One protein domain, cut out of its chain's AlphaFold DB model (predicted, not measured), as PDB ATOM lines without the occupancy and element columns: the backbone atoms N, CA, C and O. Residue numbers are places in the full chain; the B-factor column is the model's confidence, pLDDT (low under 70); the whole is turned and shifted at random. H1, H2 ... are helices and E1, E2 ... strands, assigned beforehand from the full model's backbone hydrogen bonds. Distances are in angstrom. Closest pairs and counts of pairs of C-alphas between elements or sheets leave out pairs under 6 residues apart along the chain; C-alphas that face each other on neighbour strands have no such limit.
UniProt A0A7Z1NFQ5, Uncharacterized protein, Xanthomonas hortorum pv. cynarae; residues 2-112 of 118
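What this domain is: This is residues 2 to 112 of the 118 residues of an uncharacterized protein of Xanthomonas hortorum pv. cynarae (UniProt A0A7Z1NFQ5). A strongly twisted sheet of four strands has the long helix H4 along one face and two antiparallel helices, H3 and H1, side by side on the other, with H3 packing on the edge strand E3 and H1 beside it. Loops reach out at both ends of the strands, residues 46 to 52 at one end and residues 28 to 35 and 96 to 106 at the other, along the longest axis. The printed part has 111 residues with four named helices and four named strands, in the order H1 E1 H2 E2 H3 E3 H4 E4; the sheet is mixed, in the order E3 E2 E1 E4, and the class is mixed, helices and strands. The whole is compact, with a radius of gyration of the C-alphas of 14.7 A and spans of 48 by 33 by 21 A.

How they stand to each other: E2, residues 37 to 45, is parallel to the edge strand E3, residues 69 to 75, at 29 degrees, with N 72 and O 39 at 2.8 A. E2 is antiparallel to E1, residues 15 to 23, at 155 degrees, with N 40 and O 21 at 2.8 A; E1 bends by 70 degrees at residue 18. E1 is antiparallel to the edge strand E4, residues 109 to 111, at 162 degrees, with N 22 and O 109 at 2.8 A. These N and O pairs are within hydrogen-bond range. H4, residues 80 to 95, is over E3, E2 and E1 at a height over the sheet of 9.2 A and runs along the strands, at 5 degrees to E2 on the local plane; its closest C-alphas to E3 are those of Leu 83 and Val 74, 6.6 A apart. E3, H4 and E4 form a split strand-helix-strand unit, two strands running the same way with E2 and E1 between them, and its crossover is right-handed. H3, residues 53 to 65, is only just over E3, with 3 of its C-alphas falling on it, at a height of 8.0 A; the C-alphas of Thr 61 and Met 71 are closest, 5.6 A apart. E2, H3 and E3 form a strand-helix-strand unit, two parallel neighbour strands with a helix between them in the chain, also right-handed. H1, residues 2 to 12, touches H3 at a shallow tilt of 6 degrees, opposite ways, closest at the C-alphas of Ala 7 and Phe 64, 7.2 A. H1 and H4 lie on opposite faces, in three layers with H3 on the face of H1. H2, residues 24 to 27, only grazes the sheet. In H1, H3 and H4 every O i to N i+4 pair is within hydrogen-bond range; H2 is too short for such a pair.

Where its parts are: H1 begins at C-alpha 2, (167.205, 147.655, 114.021). E1 is 21.3 A long, E2 23.6 A, H3 18.1 A, E3 19.0 A and H4 22.5 A from first to last C-alpha; H4 begins at C-alpha 80, (147.467, 144.976, 141.078). E4 ends at C-alpha 111, (153.587, 150.973, 121.866).

The domain as a whole: The C-alphas of Gly 50 and Asp 103 are the two farthest apart, 48.4 A. The printed part has no cut. The link from H4 to E4, 13 residues, is long. The mean pLDDT of the printed part is 86.7; residue 32 and residues 97 to 106 are under 70.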
ATOM      1  N   GLU A   2     166.754 149.058 113.939       81.31
ATOM      2  CA  GLU A   2     167.205 147.655 114.021       81.31
ATOM      3  C   GLU A   2     167.553 147.200 115.450       81.31
ATOM      4  O   GLU A   2     167.072 146.168 115.903       81.31
ATOM      5  N   VAL A   3     168.276 148.028 116.215       83.44
ATOM      6  CA  VAL A   3     168.626 147.730 117.618       83.44
ATOM      7  C   VAL A   3     167.391 147.534 118.503       83.44
ATOM      8  O   VAL A   3     167.375 146.621 119.326       83.44
ATOM      9  N   LEU A   4     166.360 148.366 118.325       81.75
ATOM     10  CA  LEU A   4     165.116 148.282 119.090       81.75
ATOM     11  C   LEU A   4     164.340 147.006 118.740       81.75
ATOM     12  O   LEU A   4     163.856 146.321 119.637       81.75
ATOM     13  N   ARG A   5     164.294 146.636 117.453       85.81
ATOM     14  CA  ARG A   5     163.717 145.359 117.009       85.81
ATOM     15  C   ARG A   5     164.446 144.179 117.652       85.81
ATOM     16  O   ARG A   5     163.810 143.369 118.312       85.81
ATOM     17  N   THR A   6     165.780 144.150 117.583       89.88
ATOM     18  CA  THR A   6     166.592 143.129 118.265       89.88
ATOM     19  C   THR A   6     166.342 143.101 119.773       89.88
ATOM     20  O   THR A   6     166.451 142.049 120.407       89.88
ATOM     21  N   ALA A   7     166.045 144.248 120.385       89.38
ATOM     22  CA  ALA A   7     165.736 144.306 121.802       89.38
ATOM     23  C   ALA A   7     164.400 143.643 122.129       89.38
ATOM     24  O   ALA A   7     164.358 142.783 123.010       89.38
ATOM     25  N   PHE A   8     163.357 143.941 121.356       90.19
ATOM     26  CA  PHE A   8     162.070 143.265 121.478       90.19
ATOM     27  C   PHE A   8     162.147 141.772 121.182       90.19
ATOM     28  O   PHE A   8     161.572 140.987 121.930       90.19
ATOM     29  N   ASP A   9     162.903 141.360 120.166       91.56
ATOM     30  CA  ASP A   9     163.071 139.941 119.845       91.56
ATOM     31  C   ASP A   9     163.730 139.183 121.000       91.56
ATOM     32  O   ASP A   9     163.275 138.102 121.365       91.56
ATOM     33  N   ASN A  10     164.750 139.773 121.638       91.69
ATOM     34  CA  ASN A  10     165.384 139.186 122.821       91.69
ATOM     35  C   ASN A  10     164.445 139.158 124.034       91.69
ATOM     36  O   ASN A  10     164.453 138.180 124.776       91.69
ATOM     37  N   LEU A  11     163.643 140.207 124.246       91.88
ATOM     38  CA  LEU A  11     162.669 140.262 125.341       91.88
ATOM     39  C   LEU A  11     161.587 139.195 125.190       91.88
ATOM     40  O   LEU A  11     161.283 138.504 126.159       91.88
ATOM     41  N   LYS A  12     161.072 139.007 123.970       91.00
ATOM     42  CA  LYS A  12     160.065 137.986 123.661       91.00
ATOM     43  C   LYS A  12     160.532 136.575 124.001       91.00
ATOM     44  O   LYS A  12     159.695 135.746 124.318       91.00
ATOM     45  N   GLN A  13     161.838 136.285 123.986       90.44
ATOM     46  CA  GLN A  13     162.371 134.975 124.407       90.44
ATOM     47  C   GLN A  13     162.282 134.730 125.922       90.44
ATOM     48  O   GLN A  13     162.477 133.606 126.372       90.44
ATOM     49  N   VAL A  14     162.038 135.774 126.715       91.44
ATOM     50  CA  VAL A  14     162.135 135.744 128.181       91.44
ATOM     51  C   VAL A  14     160.778 135.981 128.834       91.44
ATOM     52  O   VAL A  14     160.444 135.331 129.820       91.44
ATOM     53  N   VAL A  15     160.000 136.915 128.293       94.06
ATOM     54  CA  VAL A  15     158.727 137.372 128.857       94.06
ATOM     55  C   VAL A  15     157.702 137.613 127.757       94.06
ATOM     56  O   VAL A  15     158.061 137.818 126.596       94.06
ATOM     57  N   ASP A  16     156.428 137.625 128.132       93.44
ATOM     58  CA  ASP A  16     155.349 138.052 127.252       93.44
ATOM     59  C   ASP A  16     155.142 139.567 127.394       93.44
ATOM     60  O   ASP A  16     154.644 140.054 128.413       93.44
ATOM     61  N   VAL A  17     155.581 140.327 126.391       93.81
ATOM     62  CA  VAL A  17     155.496 141.793 126.383       93.81
ATOM     63  C   VAL A  17     154.058 142.207 126.077       93.81
ATOM     64  O   VAL A  17     153.581 141.976 124.974       93.81
ATOM     65  N   GLN A  18     153.395 142.869 127.026       94.19
ATOM     66  CA  GLN A  18     152.008 143.329 126.887       94.19
ATOM     67  C   GLN A  18     151.928 144.679 126.169       94.19
ATOM     68  O   GLN A  18     151.114 144.879 125.274       94.19
ATOM     69  N   CYS A  19     152.776 145.623 126.573       94.25
ATOM     70  CA  CYS A  19     152.917 146.941 125.960       94.25
ATOM     71  C   CYS A  19     154.222 147.598 126.413       94.25
ATOM     72  O   CYS A  19     154.935 147.096 127.285       94.25
ATOM     73  N   CYS A  20     154.578 148.712 125.786       94.00
ATOM     74  CA  CYS A  20     155.747 149.503 126.129       94.00
ATOM     75  C   CYS A  20     155.385 150.977 126.169       94.00
ATOM     76  O   CYS A  20     154.777 151.499 125.241       94.00
ATOM     77  N   LEU A  21     155.796 151.656 127.228       93.12
ATOM     78  CA  LEU A  21     155.670 153.095 127.356       93.12
ATOM     79  C   LEU A  21     157.025 153.721 127.037       93.12
ATOM     80  O   LEU A  21     158.002 153.469 127.740       93.12
ATOM     81  N   VAL A  22     157.082 154.503 125.966       90.44
ATOM     82  CA  VAL A  22     158.289 155.192 125.506       90.44
ATOM     83  C   VAL A  22     158.184 156.663 125.868       90.44
ATOM     84  O   VAL A  22     157.190 157.319 125.548       90.44
ATOM     85  N   GLY A  23     159.209 157.172 126.541       86.12
ATOM     86  CA  GLY A  23     159.269 158.552 127.004       86.12
ATOM     87  C   GLY A  23     160.628 159.188 126.745       86.12
ATOM     88  O   GLY A  23     161.395 158.748 125.888       86.12
ATOM     89  N   GLY A  24     160.919 160.239 127.508       78.56
ATOM     90  CA  GLY A  24     162.235 160.865 127.520       78.56
ATOM     91  C   GLY A  24     162.532 161.735 126.302       78.56
ATOM     92  O   GLY A  24     161.639 162.288 125.659       78.56
ATOM     93  N   SER A  25     163.824 161.890 126.014       76.75
ATOM     94  CA  SER A  25     164.321 162.806 124.981       76.75
ATOM     95  C   SER A  25     163.979 162.355 123.554       76.75
ATOM     96  O   SER A  25     163.986 163.177 122.639       76.75
ATOM     97  N   PHE A  26     163.647 161.071 123.376       81.50
ATOM     98  CA  PHE A  26     163.317 160.447 122.094       81.50
ATOM     99  C   PHE A  26     161.978 160.901 121.503       81.50
ATOM    100  O   PHE A  26     161.834 160.994 120.287       81.50
ATOM    101  N   VAL A  27     160.989 161.172 122.355       79.62
ATOM    102  CA  VAL A  27     159.635 161.587 121.940       79.62
ATOM    103  C   VAL A  27     159.463 163.107 121.926       79.62
ATOM    104  O   VAL A  27     158.385 163.613 121.618       79.62
ATOM    105  N   ASP A  28     160.524 163.844 122.252       78.31
ATOM    106  CA  ASP A  28     160.565 165.295 122.167       78.31
ATOM    107  C   ASP A  28     160.860 165.727 120.727       78.31
ATOM    108  O   ASP A  28     161.989 165.659 120.250       78.31
ATOM    109  N   VAL A  29     159.832 166.217 120.037       73.19
ATOM    110  CA  VAL A  29     159.929 166.676 118.640       73.19
ATOM    111  C   VAL A  29     160.858 167.877 118.448       73.19
ATOM    112  O   VAL A  29     161.261 168.159 117.323       73.19
ATOM    113  N   SER A  30     161.191 168.600 119.522       73.75
ATOM    114  CA  SER A  30     162.155 169.705 119.477       73.75
ATOM    115  C   SER A  30     163.610 169.232 119.581       73.75
ATOM    116  O   SER A  30     164.534 169.998 119.305       73.75
ATOM    117  N   ASN A  31     163.828 167.965 119.942       76.31
ATOM    118  CA  ASN A  31     165.145 167.367 120.059       76.31
ATOM    119  C   ASN A  31     165.583 166.739 118.728       76.31
ATOM    120  O   ASN A  31     165.191 165.627 118.381       76.31
ATOM    121  N   ALA A  32     166.437 167.446 117.986       68.19
ATOM    122  CA  ALA A  32     166.912 167.002 116.675       68.19
ATOM    123  C   ALA A  32     167.836 165.764 116.717       68.19
ATOM    124  O   ALA A  32     168.052 165.135 115.682       68.19
ATOM    125  N   ALA A  33     168.394 165.414 117.883       72.44
ATOM    126  CA  ALA A  33     169.314 164.289 118.044       72.44
ATOM    127  C   ALA A  33     169.129 163.613 119.418       72.44
ATOM    128  O   ALA A  33     169.902 163.869 120.346       72.44
ATOM    129  N   PRO A  34     168.099 162.766 119.588       72.69
ATOM    130  CA  PRO A  34     167.920 162.008 120.819       72.69
ATOM    131  C   PRO A  34     169.079 161.030 121.034       72.69
ATOM    132  O   PRO A  34     169.399 160.222 120.163       72.69
ATOM    133  N   ASN A  35     169.714 161.129 122.204       73.62
ATOM    134  CA  ASN A  35     170.901 160.347 122.560       73.62
ATOM    135  C   ASN A  35     170.560 159.035 123.267       73.62
ATOM    136  O   ASN A  35     171.392 158.133 123.310       73.62
ATOM    137  N   ASP A  36     169.369 158.948 123.849       85.25
ATOM    138  CA  ASP A  36     168.894 157.840 124.660       85.25
ATOM    139  C   ASP A  36     167.425 157.521 124.372       85.25
ATOM    140  O   ASP A  36     166.647 158.354 123.902       85.25
ATOM    141  N   LEU A  37     167.060 156.267 124.622       87.44
ATOM    142  CA  LEU A  37     165.709 155.756 124.474       87.44
ATOM    143  C   LEU A  37     165.242 155.187 125.813       87.44
ATOM    144  O   LEU A  37     165.677 154.109 126.218       87.44
ATOM    145  N   ASP A  38     164.345 155.911 126.474       90.19
ATOM    146  CA  ASP A  38     163.720 155.495 127.725       90.19
ATOM    147  C   ASP A  38     162.469 154.653 127.440       90.19
ATOM    148  O   ASP A  38     161.510 155.132 126.824       90.19
ATOM    149  N   ILE A  39     162.461 153.399 127.898       92.88
ATOM    150  CA  ILE A  39     161.342 152.470 127.701       92.88
ATOM    151  C   ILE A  39     160.966 151.795 129.013       92.88
ATOM    152  O   ILE A  39     161.797 151.183 129.684       92.88
ATOM    153  N   VAL A  40     159.672 151.796 129.316       95.31
ATOM    154  CA  VAL A  40     159.071 150.917 130.321       95.31
ATOM    155  C   VAL A  40     158.346 149.787 129.606       95.31
ATOM    156  O   VAL A  40     157.388 150.017 128.876       95.31
ATOM    157  N   VAL A  41     158.804 148.562 129.820       95.75
ATOM    158  CA  VAL A  41     158.245 147.335 129.257       95.75
ATOM    159  C   VAL A  41     157.289 146.717 130.275       95.75
ATOM    160  O   VAL A  41     157.700 146.288 131.357       95.75
ATOM    161  N   PHE A  42     156.016 146.655 129.909       95.69
ATOM    162  CA  PHE A  42     154.979 145.950 130.650       95.69
ATOM    163  C   PHE A  42     154.962 144.503 130.187       95.69
ATOM    164  O   PHE A  42     154.866 144.238 128.987       95.69
ATOM    165  N   TYR A  43     155.098 143.564 131.117       95.06
ATOM    166  CA  TYR A  43     155.305 142.165 130.769       95.06
ATOM    167  C   TYR A  43     154.556 141.211 131.692       95.06
ATOM    168  O   TYR A  43     154.215 141.557 132.820       95.06
ATOM    169  N   ARG A  44     154.350 139.984 131.222       93.69
ATOM    170  CA  ARG A  44     153.987 138.824 132.037       93.69
ATOM    171  C   ARG A  44     155.099 137.791 131.990       93.69
ATOM    172  O   ARG A  44     155.783 137.657 130.968       93.69
ATOM    173  N   ALA A  45     155.303 137.068 133.084       91.69
ATOM    174  CA  ALA A  45     156.203 135.932 133.074       91.69
ATOM    175  C   ALA A  45     155.683 134.861 132.104       91.69
ATOM    176  O   ALA A  45     154.483 134.597 132.003       91.69
ATOM    177  N   ARG A  46     156.607 134.239 131.375       90.88
ATOM    178  CA  ARG A  46     156.304 133.121 130.489       90.88
ATOM    179  C   ARG A  46     156.254 131.826 131.294       90.88
ATOM    180  O   ARG A  46     157.238 131.460 131.926       90.88
ATOM    181  N   GLY A  47     155.123 131.124 131.252       84.50
ATOM    182  CA  GLY A  47     154.961 129.841 131.951       84.50
ATOM    183  C   GLY A  47     155.767 128.688 131.340       84.50
ATOM    184  O   GLY A  47     156.028 127.699 132.015       84.50
ATOM    185  N   ASP A  48     156.185 128.814 130.078       85.56
ATOM    186  CA  ASP A  48     156.976 127.823 129.340       85.56
ATOM    187  C   ASP A  48     158.495 128.010 129.499       85.56
ATOM    188  O   ASP A  48     159.293 127.240 128.964       85.56
ATOM    189  N   VAL A  49     158.905 129.023 130.261       81.44
ATOM    190  CA  VAL A  49     160.303 129.358 130.502       81.44
ATOM    191  C   VAL A  49     160.690 128.910 131.911       81.44
ATOM    192  O   VAL A  49     160.278 129.492 132.909       81.44
ATOM    193  N   GLY A  50     161.518 127.865 132.006       74.94
ATOM    194  CA  GLY A  50     161.919 127.237 133.275       74.94
ATOM    195  C   GLY A  50     162.935 128.018 134.121       74.94
ATOM    196  O   GLY A  50     163.640 127.411 134.927       74.94
ATOM    197  N   PHE A  51     163.078 129.331 133.926       79.56
ATOM    198  CA  PHE A  51     164.016 130.157 134.684       79.56
ATOM    199  C   PHE A  51     163.350 131.419 135.240       79.56
ATOM    200  O   PHE A  51     162.402 131.951 134.672       79.56
ATOM    201  N   GLU A  52     163.889 131.925 136.350       81.56
ATOM    202  CA  GLU A  52     163.407 133.147 136.998       81.56
ATOM    203  C   GLU A  52     163.680 134.376 136.100       81.56
ATOM    204  O   GLU A  52     164.847 134.659 135.783       81.56
ATOM    205  N   PRO A  53     162.643 135.117 135.659       85.44
ATOM    206  CA  PRO A  53     162.791 136.149 134.634       85.44
ATOM    207  C   PRO A  53     163.666 137.322 135.090       85.44
ATOM    208  O   PRO A  53     164.339 137.930 134.255       85.44
ATOM    209  N   GLY A  54     163.740 137.615 136.393       87.19
ATOM    210  CA  GLY A  54     164.467 138.768 136.930       87.19
ATOM    211  C   GLY A  54     165.939 138.811 136.514       87.19
ATOM    212  O   GLY A  54     166.419 139.841 136.029       87.19
ATOM    213  N   ARG A  55     166.659 137.683 136.600       89.25
ATOM    214  CA  ARG A  55     168.071 137.608 136.170       89.25
ATOM    215  C   ARG A  55     168.246 137.826 134.668       89.25
ATOM    216  O   ARG A  55     169.204 138.477 134.246       89.25
ATOM    217  N   ALA A  56     167.356 137.266 133.853       91.31
ATOM    218  CA  ALA A  56     167.418 137.418 132.404       91.31
ATOM    219  C   ALA A  56     167.118 138.864 131.989       91.31
ATOM    220  O   ALA A  56     167.890 139.452 131.229       91.31
ATOM    221  N   LEU A  57     166.076 139.469 132.563       93.94
ATOM    222  CA  LEU A  57     165.731 140.873 132.350       93.94
ATOM    223  C   LEU A  57     166.875 141.801 132.775       93.94
ATOM    224  O   LEU A  57     167.267 142.665 131.998       93.94
ATOM    225  N   GLN A  58     167.506 141.564 133.931       93.56
ATOM    226  CA  GLN A  58     168.662 142.351 134.380       93.56
ATOM    227  C   GLN A  58     169.834 142.295 133.386       93.56
ATOM    228  O   GLN A  58     170.498 143.305 133.131       93.56
ATOM    229  N   ARG A  59     170.110 141.119 132.806       92.75
ATOM    230  CA  ARG A  59     171.143 140.968 131.767       92.75
ATOM    231  C   ARG A  59     170.775 141.733 130.499       92.75
ATOM    232  O   ARG A  59     171.653 142.360 129.907       92.75
ATOM    233  N   LEU A  60     169.504 141.701 130.099       93.06
ATOM    234  CA  LEU A  60     169.017 142.453 128.945       93.06
ATOM    235  C   LEU A  60     169.097 143.967 129.180       93.06
ATOM    236  O   LEU A  60     169.612 144.653 128.301       93.06
ATOM    237  N   THR A  61     168.739 144.481 130.367       94.19
ATOM    238  CA  THR A  61     168.927 145.903 130.718       94.19
ATOM    239  C   THR A  61     170.369 146.331 130.482       94.19
ATOM    240  O   THR A  61     170.624 147.279 129.751       94.19
ATOM    241  N   ARG A  62     171.337 145.595 131.044       94.38
ATOM    242  CA  ARG A  62     172.764 145.931 130.906       94.38
ATOM    243  C   ARG A  62     173.222 145.884 129.449       94.38
ATOM    244  O   ARG A  62     173.958 146.762 129.011       94.38
ATOM    245  N   LYS A  63     172.774 144.877 128.692       93.44
ATOM    246  CA  LYS A  63     173.095 144.715 127.266       93.44
ATOM    247  C   LYS A  63     172.600 145.898 126.429       93.44
ATOM    248  O   LYS A  63     173.308 146.321 125.519       93.44
ATOM    249  N   PHE A  64     171.395 146.396 126.698       92.25
ATOM    250  CA  PHE A  64     170.776 147.462 125.907       92.25
ATOM    251  C   PHE A  64     171.124 148.867 126.388       92.25
ATOM    252  O   PHE A  64     171.186 149.775 125.561       92.25
ATOM    253  N   LEU A  65     171.505 149.020 127.656       91.62
ATOM    254  CA  LEU A  65     172.057 150.268 128.171       91.62
ATOM    255  C   LEU A  65     173.339 150.671 127.424       91.62
ATOM    256  O   LEU A  65     173.501 151.833 127.069       91.62
ATOM    257  N   LEU A  66     174.200 149.705 127.078       90.56
ATOM    258  CA  LEU A  66     175.388 149.932 126.232       90.56
ATOM    259  C   LEU A  66     175.052 150.406 124.808       90.56
ATOM    260  O   LEU A  66     175.939 150.824 124.070       90.56
ATOM    261  N   LYS A  67     173.783 150.308 124.407       89.50
ATOM    262  CA  LYS A  67     173.256 150.787 123.127       89.50
ATOM    263  C   LYS A  67     172.321 151.987 123.307       89.50
ATOM    264  O   LYS A  67     171.505 152.241 122.427       89.50
ATOM    265  N   HIS A  68     172.435 152.682 124.439       90.50
ATOM    266  CA  HIS A  68     171.637 153.852 124.801       90.50
ATOM    267  C   HIS A  68     170.124 153.597 124.891       90.50
ATOM    268  O   HIS A  68     169.323 154.484 124.615       90.50
ATOM    269  N   ILE A  69     169.719 152.389 125.288       91.56
ATOM    270  CA  ILE A  69     168.317 152.080 125.586       91.56
ATOM    271  C   ILE A  69     168.196 151.779 127.084       91.56
ATOM    272  O   ILE A  69     168.662 150.731 127.541       91.56
ATOM    273  N   ASP A  70     167.575 152.690 127.839       91.94
ATOM    274  CA  ASP A  70     167.244 152.483 129.254       91.94
ATOM    275  C   ASP A  70     165.917 151.723 129.351       91.94
ATOM    276  O   ASP A  70     164.840 152.264 129.091       91.94
ATOM    277  N   MET A  71     166.004 150.437 129.693       93.38
ATOM    278  CA  MET A  71     164.845 149.558 129.824       93.38
ATOM    279  C   MET A  71     164.471 149.341 131.282       93.38
ATOM    280  O   MET A  71     165.264 148.831 132.081       93.38
ATOM    281  N   ARG A  72     163.209 149.622 131.588       94.69
ATOM    282  CA  ARG A  72     162.580 149.395 132.889       94.69
ATOM    283  C   ARG A  72     161.441 148.406 132.731       94.69
ATOM    284  O   ARG A  72     160.833 148.335 131.670       94.69
ATOM    285  N   PHE A  73     161.147 147.639 133.773       95.31
ATOM    286  CA  PHE A  73     160.212 146.520 133.682       95.31
ATOM    287  C   PHE A  73     159.101 146.637 134.713       95.31
ATOM    288  O   PHE A  73     159.366 146.884 135.890       95.31
ATOM    289  N   VAL A  74     157.865 146.424 134.266       95.62
ATOM    290  CA  VAL A  74     156.672 146.399 135.113       95.62
ATOM    291  C   VAL A  74     155.962 145.056 134.923       95.62
ATOM    292  O   VAL A  74     155.481 144.791 133.821       95.62
ATOM    293  N   PRO A  75     155.901 144.200 135.959       94.56
ATOM    294  CA  PRO A  75     155.170 142.941 135.883       94.56
ATOM    295  C   PRO A  75     153.656 143.192 135.960       94.56
ATOM    296  O   PRO A  75     153.168 143.850 136.879       94.56
ATOM    297  N   CYS A  76     152.914 142.663 134.993       94.56
ATOM    298  CA  CYS A  76     151.454 142.762 134.878       94.56
ATOM    299  C   CYS A  76     150.714 141.586 135.529       94.56
ATOM    300  O   CYS A  76     149.494 141.614 135.656       94.56
ATOM    301  N   ASP A  77     151.441 140.536 135.888       92.50
ATOM    302  CA  ASP A  77     150.991 139.339 136.600       92.50
ATOM    303  C   ASP A  77     151.323 139.376 138.102       92.50
ATOM    304  O   ASP A  77     151.027 138.430 138.826       92.50
ATOM    305  N   ALA A  78     151.906 140.479 138.577       90.50
ATOM    306  CA  ALA A  78     152.074 140.756 139.996       90.50
ATOM    307  C   ALA A  78     150.794 141.345 140.619       90.50
ATOM    308  O   ALA A  78     149.789 141.590 139.951       90.50
ATOM    309  N   GLU A  79     150.861 141.626 141.921       94.50
ATOM    310  CA  GLU A  79     149.784 142.282 142.658       94.50
ATOM    311  C   GLU A  79     149.311 143.589 141.979       94.50
ATOM    312  O   GLU A  79     150.144 144.448 141.657       94.50
ATOM    313  N   PRO A  80     147.990 143.822 141.820       93.25
ATOM    314  CA  PRO A  80     147.467 144.976 141.078       93.25
ATOM    315  C   PRO A  80     147.964 146.335 141.586       93.25
ATOM    316  O   PRO A  80     148.214 147.257 140.807       93.25
ATOM    317  N   TRP A  81     148.152 146.473 142.900       94.94
ATOM    318  CA  TRP A  81     148.643 147.714 143.498       94.94
ATOM    319  C   TRP A  81     150.083 148.038 143.077       94.94
ATOM    320  O   TRP A  81     150.453 149.214 143.035       94.94
ATOM    321  N   LEU A  82     150.901 147.031 142.757       94.12
ATOM    322  CA  LEU A  82     152.269 147.229 142.287       94.12
ATOM    323  C   LEU A  82     152.266 147.792 140.865       94.12
ATOM    324  O   LEU A  82     152.951 148.781 140.603       94.12
ATOM    325  N   LEU A  83     151.437 147.223 139.984       93.81
ATOM    326  CA  LEU A  83     151.226 147.727 138.627       93.81
ATOM    327  C   LEU A  83     150.806 149.202 138.650       93.81
ATOM    328  O   LEU A  83     151.418 150.025 137.969       93.81
ATOM    329  N   VAL A  84     149.817 149.559 139.478       94.19
ATOM    330  CA  VAL A  84     149.332 150.945 139.602       94.19
ATOM    331  C   VAL A  84     150.440 151.888 140.076       94.19
ATOM    332  O   VAL A  84     150.636 152.946 139.475       94.19
ATOM    333  N   LYS A  85     151.200 151.506 141.114       96.38
ATOM    334  CA  LYS A  85     152.297 152.332 141.649       96.38
ATOM    335  C   LYS A  85     153.399 152.547 140.615       96.38
ATOM    336  O   LYS A  85     153.810 153.684 140.406       96.38
ATOM    337  N   LEU A  86     153.857 151.481 139.960       95.88
ATOM    338  CA  LEU A  86     154.946 151.559 138.986       95.88
ATOM    339  C   LEU A  86     154.533 152.331 137.730       95.88
ATOM    340  O   LEU A  86     155.285 153.189 137.271       95.88
ATOM    341  N   THR A  87     153.326 152.090 137.213       92.88
ATOM    342  CA  THR A  87     152.791 152.824 136.054       92.88
ATOM    343  C   THR A  87     152.688 154.313 136.356       92.88
ATOM    344  O   THR A  87     153.170 155.137 135.577       92.88
ATOM    345  N   SER A  88     152.113 154.663 137.512       92.69
ATOM    346  CA  SER A  88     151.996 156.055 137.962       92.69
ATOM    347  C   SER A  88     153.370 156.704 138.111       92.69
ATOM    348  O   SER A  88     153.594 157.796 137.595       92.69
ATOM    349  N   TYR A  89     154.311 156.006 138.754       93.56
ATOM    350  CA  TYR A  89     155.671 156.491 138.960       93.56
ATOM    351  C   TYR A  89     156.391 156.787 137.639       93.56
ATOM    352  O   TYR A  89     156.915 157.885 137.467       93.56
ATOM    353  N   PHE A  90     156.396 155.850 136.686       91.56
ATOM    354  CA  PHE A  90     157.098 156.057 135.416       91.56
ATOM    355  C   PHE A  90     156.412 157.083 134.515       91.56
ATOM    356  O   PHE A  90     157.095 157.878 133.874       91.56
ATOM    357  N   THR A  91     155.081 157.126 134.522       88.88
ATOM    358  CA  THR A  91     154.328 158.168 133.812       88.88
ATOM    359  C   THR A  91     154.686 159.547 134.359       88.88
ATOM    360  O   THR A  91     155.019 160.447 133.589       88.88
ATOM    361  N   MET A  92     154.702 159.709 135.688       89.06
ATOM    362  CA  MET A  92     155.151 160.953 136.312       89.06
ATOM    363  C   MET A  92     156.602 161.262 135.967       89.06
ATOM    364  O   MET A  92     156.899 162.404 135.643       89.06
ATOM    365  N   LEU A  93     157.503 160.280 135.994       87.25
ATOM    366  CA  LEU A  93     158.914 160.496 135.679       87.25
ATOM    367  C   LEU A  93     159.118 161.032 134.253       87.25
ATOM    368  O   LEU A  93     159.943 161.919 134.060       87.25
ATOM    369  N   TYR A  94     158.361 160.528 133.274       84.81
ATOM    370  CA  TYR A  94     158.458 160.970 131.878       84.81
ATOM    371  C   TYR A  94     157.748 162.296 131.600       84.81
ATOM    372  O   TYR A  94     158.183 163.041 130.726       84.81
ATOM    373  N   LEU A  95     156.685 162.612 132.342       82.94
ATOM    374  CA  LEU A  95     155.958 163.879 132.205       82.94
ATOM    375  C   LEU A  95     156.536 165.011 133.068       82.94
ATOM    376  O   LEU A  95     156.243 166.183 132.821       82.94
ATOM    377  N   SER A  96     157.333 164.682 134.087       80.31
ATOM    378  CA  SER A  96     157.935 165.671 134.982       80.31
ATOM    379  C   SER A  96     158.936 166.524 134.217       80.31
ATOM    380  O   SER A  96     159.929 166.031 133.682       80.31
ATOM    381  N   ARG A  97     158.690 167.834 134.198       69.62
ATOM    382  CA  ARG A  97     159.589 168.808 133.582       69.62
ATOM    383  C   ARG A  97     160.823 168.982 134.453       69.62
ATOM    384  O   ARG A  97     160.713 169.133 135.670       69.62
ATOM    385  N   ARG A  98     162.000 168.998 133.830       69.75
ATOM    386  CA  ARG A  98     163.213 169.443 134.516       69.75
ATOM    387  C   ARG A  98     163.225 170.978 134.525       69.75
ATOM    388  O   ARG A  98     162.761 171.589 133.561       69.75
ATOM    389  N   PRO A  99     163.749 171.620 135.580       69.25
ATOM    390  CA  PRO A  99     163.970 173.062 135.561       69.25
ATOM    391  C   PRO A  99     164.766 173.460 134.308       69.25
ATOM    392  O   PRO A  99     165.789 172.841 134.012       69.25
ATOM    393  N   GLY A 100     164.278 174.442 133.546       67.44
ATOM    394  CA  GLY A 100     164.903 174.882 132.290       67.44
ATOM    395  C   GLY A 100     164.488 174.114 131.024       67.44
ATOM    396  O   GLY A 100     165.038 174.380 129.959       67.44
ATOM    397  N   THR A 101     163.522 173.187 131.097       66.44
ATOM    398  CA  THR A 101     162.931 172.518 129.915       66.44
ATOM    399  C   THR A 101     161.456 172.866 129.704       66.44
ATOM    400  O   THR A 101     160.707 172.081 129.129       66.44
ATOM    401  N   GLU A 102     161.018 174.027 130.189       68.56
ATOM    402  CA  GLU A 102     159.601 174.409 130.266       68.56
ATOM    403  C   GLU A 102     158.913 174.525 128.898       68.56
ATOM    404  O   GLU A 102     157.731 174.193 128.791       68.56
ATOM    405  N   ASP A 103     159.671 174.898 127.862       63.19
ATOM    406  CA  ASP A 103     159.196 175.034 126.479       63.19
ATOM    407  C   ASP A 103     159.204 173.717 125.684       63.19
ATOM    408  O   ASP A 103     158.699 173.659 124.557       63.19
ATOM    409  N   ARG A 104     159.765 172.633 126.239       67.31
ATOM    410  CA  ARG A 104     159.836 171.347 125.538       67.31
ATOM    411  C   ARG A 104     158.482 170.648 125.572       67.31
ATOM    412  O   ARG A 104     157.863 170.469 126.624       67.31
ATOM    413  N   ARG A 105     158.018 170.207 124.401       66.81
ATOM    414  CA  ARG A 105     156.814 169.377 124.290       66.81
ATOM    415  C   ARG A 105     157.178 167.940 124.644       66.81
ATOM    416  O   ARG A 105     157.602 167.172 123.790       66.81
ATOM    417  N   HIS A 106     157.008 167.592 125.914       69.06
ATOM    418  CA  HIS A 106     157.144 166.215 126.376       69.06
ATOM    419  C   HIS A 106     155.874 165.426 126.063       69.06
ATOM    420  O   HIS A 106     154.768 165.835 126.413       69.06
ATOM    421  N   GLY A 107     156.052 164.298 125.386       77.19
ATOM    422  CA  GLY A 107     155.005 163.320 125.142       77.19
ATOM    423  C   GLY A 107     155.355 161.993 125.792       77.19
ATOM    424  O   GLY A 107     156.453 161.797 126.308       77.19
ATOM    425  N   VAL A 108     154.409 161.068 125.742       86.31
ATOM    426  CA  VAL A 108     154.657 159.664 126.040       86.31
ATOM    427  C   VAL A 108     153.917 158.858 124.987       86.31
ATOM    428  O   VAL A 108     152.773 159.171 124.655       86.31
ATOM    429  N   VAL A 109     154.576 157.849 124.433       89.12
ATOM    430  CA  VAL A 109     154.005 156.993 123.396       89.12
ATOM    431  C   VAL A 109     153.794 155.607 123.977       89.12
ATOM    432  O   VAL A 109     154.724 154.996 124.499       89.12
ATOM    433  N   LEU A 110     152.567 155.099 123.872       90.44
ATOM    434  CA  LEU A 110     152.269 153.707 124.166       90.44
ATOM    435  C   LEU A 110     152.438 152.891 122.884       90.44
ATOM    436  O   LEU A 110     151.696 153.067 121.920       90.44
ATOM    437  N   LEU A 111     153.414 151.994 122.884       90.06
ATOM    438  CA  LEU A 111     153.587 150.973 121.866       90.06
ATOM    439  C   LEU A 111     152.903 149.702 122.351       90.06
ATOM    440  O   LEU A 111     153.264 149.140 123.385       90.06
ATOM    441  N   VAL A 112     151.925 149.237 121.595       88.25
ATOM    442  CA  VAL A 112     151.330 147.918 121.798       88.25
ATOM    443  C   VAL A 112     152.002 147.003 120.771       88.25
ATOM    444  O   VAL A 112     152.130 147.421 119.618       88.25
TER     445      VAL A 112